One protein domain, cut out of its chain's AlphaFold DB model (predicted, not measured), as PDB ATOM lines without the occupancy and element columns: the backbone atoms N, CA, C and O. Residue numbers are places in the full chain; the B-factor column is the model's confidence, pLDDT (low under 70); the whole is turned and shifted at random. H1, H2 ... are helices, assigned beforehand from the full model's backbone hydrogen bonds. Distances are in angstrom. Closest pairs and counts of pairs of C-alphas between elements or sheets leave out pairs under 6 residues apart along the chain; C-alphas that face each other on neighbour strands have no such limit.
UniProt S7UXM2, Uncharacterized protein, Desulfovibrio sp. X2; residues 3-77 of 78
ATOM      1  N   VAL A   3     161.820 142.649 106.682       73.81
ATOM      2  CA  VAL A   3     161.019 143.573 107.503       73.81
ATOM      3  C   VAL A   3     160.790 144.925 106.816       73.81
ATOM      4  O   VAL A   3     159.664 145.400 106.780       73.81
ATOM      5  N   LEU A   4     161.819 145.507 106.184       76.94
ATOM      6  CA  LEU A   4     161.670 146.747 105.405       76.94
ATOM      7  C   LEU A   4     160.713 146.585 104.213       76.94
ATOM      8  O   LEU A   4     159.925 147.482 103.933       76.94
ATOM      9  N   ARG A   5     160.751 145.434 103.528       77.19
ATOM     10  CA  ARG A   5     159.841 145.151 102.405       77.19
ATOM     11  C   ARG A   5     158.409 144.942 102.895       77.19
ATOM     12  O   ARG A   5     157.489 145.426 102.249       77.19
ATOM     13  N   LEU A   6     158.234 144.292 104.047       79.38
ATOM     14  CA  LEU A   6     156.935 144.106 104.693       79.38
ATOM     15  C   LEU A   6     156.330 145.441 105.147       79.38
ATOM     16  O   LEU A   6     155.182 145.724 104.827       79.38
ATOM     17  N   PHE A   7     157.106 146.290 105.825       80.75
ATOM     18  CA  PHE A   7     156.655 147.613 106.274       80.75
ATOM     19  C   PHE A   7     156.177 148.486 105.105       80.75
ATOM     20  O   PHE A   7     155.156 149.172 105.181       80.75
ATOM     21  N   LEU A   8     156.900 148.418 103.989       78.06
ATOM     22  CA  LEU A   8     156.584 149.190 102.802       78.06
ATOM     23  C   LEU A   8     155.372 148.641 102.047       78.06
ATOM     24  O   LEU A   8     154.529 149.419 101.614       78.06
ATOM     25  N   ALA A   9     155.233 147.316 101.965       79.25
ATOM     26  CA  ALA A   9     154.038 146.673 101.428       79.25
ATOM     27  C   ALA A   9     152.788 147.016 102.256       79.25
ATOM     28  O   ALA A   9     151.765 147.389 101.690       79.25
ATOM     29  N   LEU A  10     152.888 146.988 103.591       77.12
ATOM     30  CA  LEU A  10     151.806 147.414 104.486       77.12
ATOM     31  C   LEU A  10     151.447 148.893 104.285       77.12
ATOM     32  O   LEU A  10     150.268 149.235 104.288       77.12
ATOM     33  N   SER A  11     152.436 149.757 104.039       75.00
ATOM     34  CA  SER A  11     152.195 151.173 103.722       75.00
ATOM     35  C   SER A  11     151.457 151.364 102.387       75.00
ATOM     36  O   SER A  11     150.579 152.220 102.289       75.00
ATOM     37  N   VAL A  12     151.754 150.548 101.367       75.88
ATOM     38  CA  VAL A  12     151.035 150.568 100.078       75.88
ATOM     39  C   VAL A  12     149.586 150.101 100.245       75.88
ATOM     40  O   VAL A  12     148.675 150.759  99.744       75.88
ATOM     41  N   VAL A  13     149.354 149.016 100.994       78.88
ATOM     42  CA  VAL A  13     147.998 148.514 101.290       78.88
ATOM     43  C   VAL A  13     147.189 149.555 102.068       78.88
ATOM     44  O   VAL A  13     146.045 149.827 101.709       78.88
ATOM     45  N   ALA A  14     147.793 150.195 103.074       73.75
ATOM     46  CA  ALA A  14     147.158 151.260 103.851       73.75
ATOM     47  C   ALA A  14     146.703 152.434 102.973       73.75
ATOM     48  O   ALA A  14     145.589 152.935 103.118       73.75
ATOM     49  N   GLY A  15     147.553 152.861 102.035       73.25
ATOM     50  CA  GLY A  15     147.235 153.975 101.148       73.25
ATOM     51  C   GLY A  15     146.164 153.654 100.099       73.25
ATOM     52  O   GLY A  15     145.409 154.554  99.739       73.25
ATOM     53  N   HIS A  16     146.039 152.400  99.646       74.38
ATOM     54  CA  HIS A  16     144.953 151.984  98.747       74.38
ATOM     55  C   HIS A  16     143.628 151.710  99.462       74.38
ATOM     56  O   HIS A  16     142.576 151.989  98.899       74.38
ATOM     57  N   ALA A  17     143.658 151.228 100.704       71.81
ATOM     58  CA  ALA A  17     142.449 150.977 101.486       71.81
ATOM     59  C   ALA A  17     141.755 152.264 101.984       71.81
ATOM     60  O   ALA A  17     140.722 152.164 102.641       71.81
ATOM     61  N   GLN A  18     142.332 153.455 101.731       64.81
ATOM     62  CA  GLN A  18     141.922 154.757 102.295       64.81
ATOM     63  C   GLN A  18     141.602 154.698 103.799       64.81
ATOM     64  O   GLN A  18     140.781 155.453 104.316       64.81
ATOM     65  N   SER A  19     142.266 153.791 104.508       60.12
ATOM     66  CA  SER A  19     141.995 153.459 105.896       60.12
ATOM     67  C   SER A  19     143.287 153.572 106.688       60.12
ATOM     68  O   SER A  19     144.383 153.316 106.183       60.12
ATOM     69  N   THR A  20     143.183 154.003 107.940       58.16
ATOM     70  CA  THR A  20     144.334 154.090 108.834       58.16
ATOM     71  C   THR A  20     144.748 152.685 109.247       58.16
ATOM     72  O   THR A  20     144.123 152.078 110.117       58.16
ATOM     73  N   VAL A  21     145.823 152.157 108.666       57.12
ATOM     74  CA  VAL A  21     146.459 150.956 109.212       57.12
ATOM     75  C   VAL A  21     147.106 151.349 110.541       57.12
ATOM     76  O   VAL A  21     147.958 152.233 110.586       57.12
ATOM     77  N   PHE A  22     146.664 150.723 111.635       58.12
ATOM     78  CA  PHE A  22     147.181 150.980 112.988       58.12
ATOM     79  C   PHE A  22     146.989 152.424 113.509       58.12
ATOM     80  O   PHE A  22     147.765 152.898 114.332       58.12
ATOM     81  N   GLY A  23     145.969 153.153 113.031       59.25
ATOM     82  CA  GLY A  23     145.699 154.535 113.470       59.25
ATOM     83  C   GLY A  23     146.694 155.580 112.945       59.25
ATOM     84  O   GLY A  23     146.559 156.765 113.242       59.25
ATOM     85  N   TYR A  24     147.663 155.170 112.123       59.06
ATOM     86  CA  TYR A  24     148.635 156.054 111.495       59.06
ATOM     87  C   TYR A  24     148.289 156.221 110.015       59.06
ATOM     88  O   TYR A  24     148.189 155.252 109.258       59.06
ATOM     89  N   ARG A  25     148.108 157.468 109.573       60.94
ATOM     90  CA  ARG A  25     148.061 157.797 108.147       60.94
ATOM     91  C   ARG A  25     149.498 157.712 107.643       60.94
ATOM     92  O   ARG A  25     150.245 158.680 107.726       60.94
ATOM     93  N   GLY A  26     149.889 156.502 107.251       63.44
ATOM     94  CA  GLY A  26     151.231 156.182 106.778       63.44
ATOM     95  C   GLY A  26     151.683 157.027 105.588       63.44
ATOM     96  O   GLY A  26     150.980 157.914 105.100       63.44
ATOM     97  N   ILE A  27     152.888 156.723 105.106       68.00
ATOM     98  CA  ILE A  27     153.456 157.362 103.918       68.00
ATOM     99  C   ILE A  27     152.478 157.175 102.741       68.00
ATOM    100  O   ILE A  27     151.999 156.056 102.539       68.00
ATOM    101  N   PRO A  28     152.179 158.230 101.956       72.75
ATOM    102  CA  PRO A  28     151.304 158.114 100.795       72.75
ATOM    103  C   PRO A  28     151.751 156.968  99.881       72.75
ATOM    104  O   PRO A  28     152.945 156.834  99.599       72.75
ATOM    105  N   ALA A  29     150.795 156.156  99.409       74.06
ATOM    106  CA  ALA A  29     151.063 154.933  98.641       74.06
ATOM    107  C   ALA A  29     152.066 155.154  97.497       74.06
ATOM    108  O   ALA A  29     152.947 154.326  97.282       74.06
ATOM    109  N   THR A  30     151.989 156.304  96.824       75.31
ATOM    110  CA  THR A  30     152.884 156.714  95.733       75.31
ATOM    111  C   THR A  30     154.356 156.769  96.148       75.31
ATOM    112  O   THR A  30     155.237 156.325  95.416       75.31
ATOM    113  N   TYR A  31     154.643 157.280  97.344       78.56
ATOM    114  CA  TYR A  31     156.004 157.321  97.875       78.56
ATOM    115  C   TYR A  31     156.436 155.950  98.390       78.56
ATOM    116  O   TYR A  31     157.597 155.576  98.234       78.56
ATOM    117  N   ALA A  32     155.503 155.173  98.946       81.31
ATOM    118  CA  ALA A  32     155.785 153.822  99.409       81.31
ATOM    119  C   ALA A  32     156.221 152.900  98.251       81.31
ATOM    120  O   ALA A  32     157.247 152.223  98.358       81.31
ATOM    121  N   VAL A  33     155.523 152.930  97.109       79.81
ATOM    122  CA  VAL A  33     155.930 152.160  95.916       79.81
ATOM    123  C   VAL A  33     157.261 152.641  95.341       79.81
ATOM    124  O   VAL A  33     158.090 151.816  94.957       79.81
ATOM    125  N   ASN A  34     157.514 153.955  95.342       84.88
ATOM    126  CA  ASN A  34     158.769 154.507  94.837       84.88
ATOM    127  C   ASN A  34     159.962 154.047  95.692       84.88
ATOM    128  O   ASN A  34     160.937 153.497  95.179       84.88
ATOM    129  N   CYS A  35     159.843 154.147  97.019       84.31
ATOM    130  CA  CYS A  35     160.845 153.608  97.935       84.31
ATOM    131  C   CYS A  35     161.030 152.093  97.753       84.31
ATOM    132  O   CYS A  35     162.151 151.599  97.866       84.31
ATOM    133  N   PHE A  36     159.966 151.345  97.439       84.81
ATOM    134  CA  PHE A  36     160.047 149.889  97.288       84.81
ATOM    135  C   PHE A  36     160.889 149.525  96.079       84.81
ATOM    136  O   PHE A  36     161.758 148.652  96.158       84.81
ATOM    137  N   PHE A  37     160.668 150.243  94.982       84.69
ATOM    138  CA  PHE A  37     161.427 150.072  93.761       84.69
ATOM    139  C   PHE A  37     162.904 150.434  93.956       84.69
ATOM    140  O   PHE A  37     163.778 149.629  93.627       84.69
ATOM    141  N   ILE A  38     163.190 151.581  94.583       88.00
ATOM    142  CA  ILE A  38     164.562 152.038  94.862       88.00
ATOM    143  C   ILE A  38     165.316 151.020  95.731       88.00
ATOM    144  O   ILE A  38     166.428 150.614  95.389       88.00
ATOM    145  N   ILE A  39     164.706 150.548  96.824       87.25
ATOM    146  CA  ILE A  39     165.331 149.569  97.728       87.25
ATOM    147  C   ILE A  39     165.552 148.229  97.015       87.25
ATOM    148  O   ILE A  39     166.597 147.602  97.198       87.25
ATOM    149  N   SER A  40     164.602 147.785  96.185       83.75
ATOM    150  CA  SER A  40     164.739 146.541  95.417       83.75
ATOM    151  C   SER A  40     165.882 146.618  94.399       83.75
ATOM    152  O   SER A  40     166.657 145.668  94.281       83.75
ATOM    153  N   GLY A  41     166.028 147.748  93.701       83.88
ATOM    154  CA  GLY A  41     167.132 147.980  92.766       83.88
ATOM    155  C   GLY A  41     168.489 148.049  93.469       83.88
ATOM    156  O   GLY A  41     169.438 147.379  93.058       83.88
ATOM    157  N   PHE A  42     168.570 148.781  94.582       85.56
ATOM    158  CA  PHE A  42     169.789 148.880  95.387       85.56
ATOM    159  C   PHE A  42     170.231 147.520  95.938       85.56
ATOM    160  O   PHE A  42     171.403 147.158  95.847       85.56
ATOM    161  N   TYR A  43     169.286 146.728  96.448       85.19
ATOM    162  CA  TYR A  43     169.558 145.368  96.906       85.19
ATOM    163  C   TYR A  43     170.154 144.497  95.792       85.19
ATOM    164  O   TYR A  43     171.108 143.757  96.031       85.19
ATOM    165  N   MET A  44     169.642 144.615  94.564       82.44
ATOM    166  CA  MET A  44     170.151 143.850  93.428       82.44
ATOM    167  C   MET A  44     171.560 144.295  93.013       82.44
ATOM    168  O   MET A  44     172.416 143.450  92.760       82.44
ATOM    169  N   SER A  45     171.834 145.602  93.039       83.75
ATOM    170  CA  SER A  45     173.180 146.154  92.821       83.75
ATOM    171  C   SER A  45     174.186 145.679  93.879       83.75
ATOM    172  O   SER A  45     175.311 145.303  93.547       83.75
ATOM    173  N   MET A  46     173.773 145.616  95.147       85.06
ATOM    174  CA  MET A  46     174.600 145.094  96.240       85.06
ATOM    175  C   MET A  46     174.895 143.600  96.072       85.06
ATOM    176  O   MET A  46     176.029 143.172  96.269       85.06
ATOM    177  N   ILE A  47     173.903 142.795  95.677       83.75
ATOM    178  CA  ILE A  47     174.118 141.372  95.372       83.75
ATOM    179  C   ILE A  47     175.123 141.209  94.234       83.75
ATOM    180  O   ILE A  47     175.996 140.342  94.319       83.75
ATOM    181  N   LEU A  48     174.996 142.029  93.190       81.81
ATOM    182  CA  LEU A  48     175.870 141.979  92.026       81.81
ATOM    183  C   LEU A  48     177.314 142.350  92.398       81.81
ATOM    184  O   LEU A  48     178.235 141.633  92.031       81.81
ATOM    185  N   ASN A  49     177.500 143.393  93.214       82.19
ATOM    186  CA  ASN A  49     178.813 143.833  93.705       82.19
ATOM    187  C   ASN A  49     179.417 142.949  94.808       82.19
ATOM    188  O   ASN A  49     180.616 143.032  95.063       82.19
ATOM    189  N   GLY A  50     178.605 142.147  95.497       83.69
ATOM    190  CA  GLY A  50     179.063 141.247  96.553       83.69
ATOM    191  C   GLY A  50     179.297 139.832  96.040       83.69
ATOM    192  O   GLY A  50     180.425 139.399  95.844       83.69
ATOM    193  N   LYS A  51     178.204 139.092  95.834       76.06
ATOM    194  CA  LYS A  51     178.235 137.653  95.530       76.06
ATOM    195  C   LYS A  51     178.628 137.356  94.084       76.06
ATOM    196  O   LYS A  51     179.145 136.274  93.818       76.06
ATOM    197  N   TYR A  52     178.350 138.280  93.164       77.12
ATOM    198  CA  TYR A  52     178.570 138.070  91.734       77.12
ATOM    199  C   TYR A  52     179.668 138.964  91.133       77.12
ATOM    200  O   TYR A  52     179.728 139.112  89.917       77.12
ATOM    201  N   ARG A  53     180.544 139.541  91.967       74.56
ATOM    202  CA  ARG A  53     181.557 140.523  91.545       74.56
ATOM    203  C   ARG A  53     182.558 139.971  90.528       74.56
ATOM    204  O   ARG A  53     182.854 140.644  89.549       74.56
ATOM    205  N   ASP A  54     183.046 138.757  90.763       79.81
ATOM    206  CA  ASP A  54     184.107 138.125  89.962       79.81
ATOM    207  C   ASP A  54     183.575 137.040  89.007       79.81
ATOM    208  O   ASP A  54     184.336 136.277  88.416       79.81
ATOM    209  N   VAL A  55     182.253 136.941  88.855       79.94
ATOM    210  CA  VAL A  55     181.595 135.950  87.991       79.94
ATOM    211  C   VAL A  55     180.850 136.639  86.862       79.94
ATOM    212  O   VAL A  55     180.407 137.780  86.976       79.94
ATOM    213  N   SER A  56     180.694 135.932  85.744       79.38
ATOM    214  CA  SER A  56     180.033 136.499  84.574       79.38
ATOM    215  C   SER A  56     178.583 136.907  84.894       79.38
ATOM    216  O   SER A  56     177.858 136.159  85.563       79.38
ATOM    217  N   PRO A  57     178.105 138.053  84.374       73.88
ATOM    218  CA  PRO A  57     176.732 138.512  84.601       73.88
ATOM    219  C   PRO A  57     175.683 137.500  84.111       73.88
ATOM    220  O   PRO A  57     174.578 137.430  84.642       73.88
ATOM    221  N   VAL A  58     176.043 136.636  83.156       79.12
ATOM    222  CA  VAL A  58     175.198 135.537  82.663       79.12
ATOM    223  C   VAL A  58     174.826 134.552  83.782       79.12
ATOM    224  O   VAL A  58     173.684 134.091  83.844       79.12
ATOM    225  N   LEU A  59     175.748 134.255  84.706       81.56
ATOM    226  CA  LEU A  59     175.495 133.328  85.813       81.56
ATOM    227  C   LEU A  59     174.451 133.881  86.794       81.56
ATOM    228  O   LEU A  59     173.634 133.129  87.327       81.56
ATOM    229  N   PHE A  60     174.435 135.198  86.980       80.19
ATOM    230  CA  PHE A  60     173.454 135.889  87.809       80.19
ATOM    231  C   PHE A  60     172.036 135.796  87.228       80.19
ATOM    232  O   PHE A  60     171.110 135.403  87.941       80.19
ATOM    233  N   TYR A  61     171.861 136.071  85.930       83.50
ATOM    234  CA  TYR A  61     170.551 135.938  85.277       83.50
ATOM    235  C   TYR A  61     170.061 134.488  85.269       83.50
ATOM    236  O   TYR A  61     168.879 134.236  85.505       83.50
ATOM    237  N   LYS A  62     170.967 133.518  85.086       86.56
ATOM    238  CA  LYS A  62     170.631 132.091  85.173       86.56
ATOM    239  C   LYS A  62     170.155 131.706  86.577       86.56
ATOM    240  O   LYS A  62     169.147 131.016  86.713       86.56
ATOM    241  N   ALA A  63     170.835 132.177  87.622       84.25
ATOM    242  CA  ALA A  63     170.425 131.940  89.006       84.25
ATOM    243  C   ALA A  63     169.066 132.587  89.326       84.25
ATOM    244  O   ALA A  63     168.251 131.989  90.032       84.25
ATOM    245  N   LEU A  64     168.800 133.779  88.781       82.88
ATOM    246  CA  LEU A  64     167.510 134.456  88.912       82.88
ATOM    247  C   LEU A  64     166.390 133.661  88.234       82.88
ATOM    248  O   LEU A  64     165.357 133.422  88.856       82.88
ATOM    249  N   TYR A  65     166.613 133.207  87.000       88.06
ATOM    250  CA  TYR A  65     165.654 132.394  86.254       88.06
ATOM    251  C   TYR A  65     165.284 131.120  87.018       88.06
ATOM    252  O   TYR A  65     164.107 130.858  87.243       88.06
ATOM    253  N   VAL A  66     166.283 130.378  87.510       88.38
ATOM    254  CA  VAL A  66     166.050 129.147  88.282       88.38
ATOM    255  C   VAL A  66     165.268 129.433  89.565       88.38
ATOM    256  O   VAL A  66     164.329 128.707  89.880       88.38
ATOM    257  N   LYS A  67     165.608 130.506  90.291       84.88
ATOM    258  CA  LYS A  67     164.901 130.900  91.521       84.88
ATOM    259  C   LYS A  67     163.425 131.211  91.252       84.88
ATOM    260  O   LYS A  67     162.572 130.758  92.010       84.88
ATOM    261  N   VAL A  68     163.137 131.986  90.206       86.62
ATOM    262  CA  VAL A  68     161.769 132.392  89.849       86.62
ATOM    263  C   VAL A  68     160.964 131.192  89.367       86.62
ATOM    264  O   VAL A  68     159.884 130.948  89.890       86.62
ATOM    265  N   VAL A  69     161.502 130.403  88.436       88.56
ATOM    266  CA  VAL A  69     160.811 129.226  87.889       88.56
ATOM    267  C   VAL A  69     160.533 128.188  88.973       88.56
ATOM    268  O   VAL A  69     159.413 127.698  89.057       88.56
ATOM    269  N   ALA A  70     161.503 127.891  89.843       86.31
ATOM    270  CA  ALA A  70     161.297 126.947  90.940       86.31
ATOM    271  C   ALA A  70     160.204 127.420  91.914       86.31
ATOM    272  O   ALA A  70     159.402 126.616  92.388       86.31
ATOM    273  N   ASN A  71     160.149 128.724  92.199       85.94
ATOM    274  CA  ASN A  71     159.121 129.289  93.065       85.94
ATOM    275  C   ASN A  71     157.730 129.249  92.413       85.94
ATOM    276  O   ASN A  71     156.787 128.814  93.063       85.94
ATOM    277  N   VAL A  72     157.614 129.621  91.136       84.12
ATOM    278  CA  VAL A  72     156.350 129.551  90.380       84.12
ATOM    279  C   VAL A  72     155.844 128.113  90.276       84.12
ATOM    280  O   VAL A  72     154.659 127.866  90.475       84.12
ATOM    281  N   LEU A  73     156.737 127.158  90.016       80.56
ATOM    282  CA  LEU A  73     156.377 125.745  89.941       80.56
ATOM    283  C   LEU A  73     155.851 125.227  91.284       80.56
ATOM    284  O   LEU A  73     154.847 124.531  91.303       80.56
ATOM    285  N   THR A  74     156.488 125.604  92.396       79.31
ATOM    286  CA  THR A  74     156.039 125.219  93.746       79.31
ATOM    287  C   THR A  74     154.629 125.739  94.036       79.31
ATOM    288  O   THR A  74     153.787 124.975  94.481       79.31
ATOM    289  N   ILE A  75     154.344 127.002  93.699       78.19
ATOM    290  CA  ILE A  75     153.019 127.619  93.894       78.19
ATOM    291  C   ILE A  75     151.943 126.961  93.015       78.19
ATOM    292  O   ILE A  75     150.775 126.990  93.363       78.19
ATOM    293  N   SER A  76     152.314 126.376  91.872       71.75
ATOM    294  CA  SER A  76     151.369 125.679  90.987       71.75
ATOM    295  C   SER A  76     151.038 124.248  91.434       71.75
ATOM    296  O   SER A  76     150.175 123.623  90.819       71.75
ATOM    297  N   ILE A  77     151.770 123.705  92.411       70.94
ATOM    298  CA  ILE A  77     151.590 122.344  92.940       70.94
ATOM    299  C   ILE A  77     150.790 122.368  94.261       70.94
ATOM    300  O   ILE A  77     150.259 121.331  94.656       70.94
TER     301      ILE A  77
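AT A GLANCE: This is residues 3 to 77 of the 78 residues of an uncharacterized protein of Desulfovibrio sp. X2 (UniProt S7UXM2). A short helix, H1, packs side by side with the first part of a long helix, H2, as a helical hairpin, and beyond the other end of H2 the chain turns into a third helix, H3, which makes an open V with H2. Residues 61 to 77, most of them in H3, stick out as a free arm, and H2 runs along the length of the rest. The printed part has 75 residues with three named helices, in the order H1, H2, H3, and no named strand; the class is all helix. It is only just loose, close to extended, with a radius of gyration of the C-alphas of 16.6 A, and flat, spanning 47 by 34 by 18 A.

HOW THE PARTS SIT: H1, residues 3 to 16, touches H2, residues 29 to 50, at a shallow tilt of 24 degrees, opposite ways. Their closest C-alphas, of Val 12 and Ala 29, are 4.6 A apart, and H2 touches H1 with residues 29 to 36 alone. H3, residues 57 to 75, is close to H2 but not clearly touching, at a steep tilt of 54 degrees, opposite ways; their closest C-alphas, of Leu 48 and Phe 60, are 7.8 A apart. H1 and H3 are apart. In H1, H2 and H3 every O i to N i+4 pair is within hydrogen-bond range.

IN THESE COORDINATES: H1 begins at C-alpha 3, (161.019, 143.573, 107.503), and is 20.1 A long from first to last C-alpha. H2 begins at C-alpha 29, (151.063, 154.933, 98.641), and measures 31.2 A. H3 measures 27.7 A and ends at C-alpha 75, (153.019, 127.619, 93.894).

THE WHOLE: The two C-alphas farthest apart, of Gly 23 and Ser 56, are 48.4 A apart. The printed part has no cut. The link from H1 to H2 is long, with 12 residues, and the link from H2 to H3 is short, with 6. Residues 41 to 46 of H2 also stand free. Mean pLDDT of the printed part is 77.9; residues 18 to 27 are under 70.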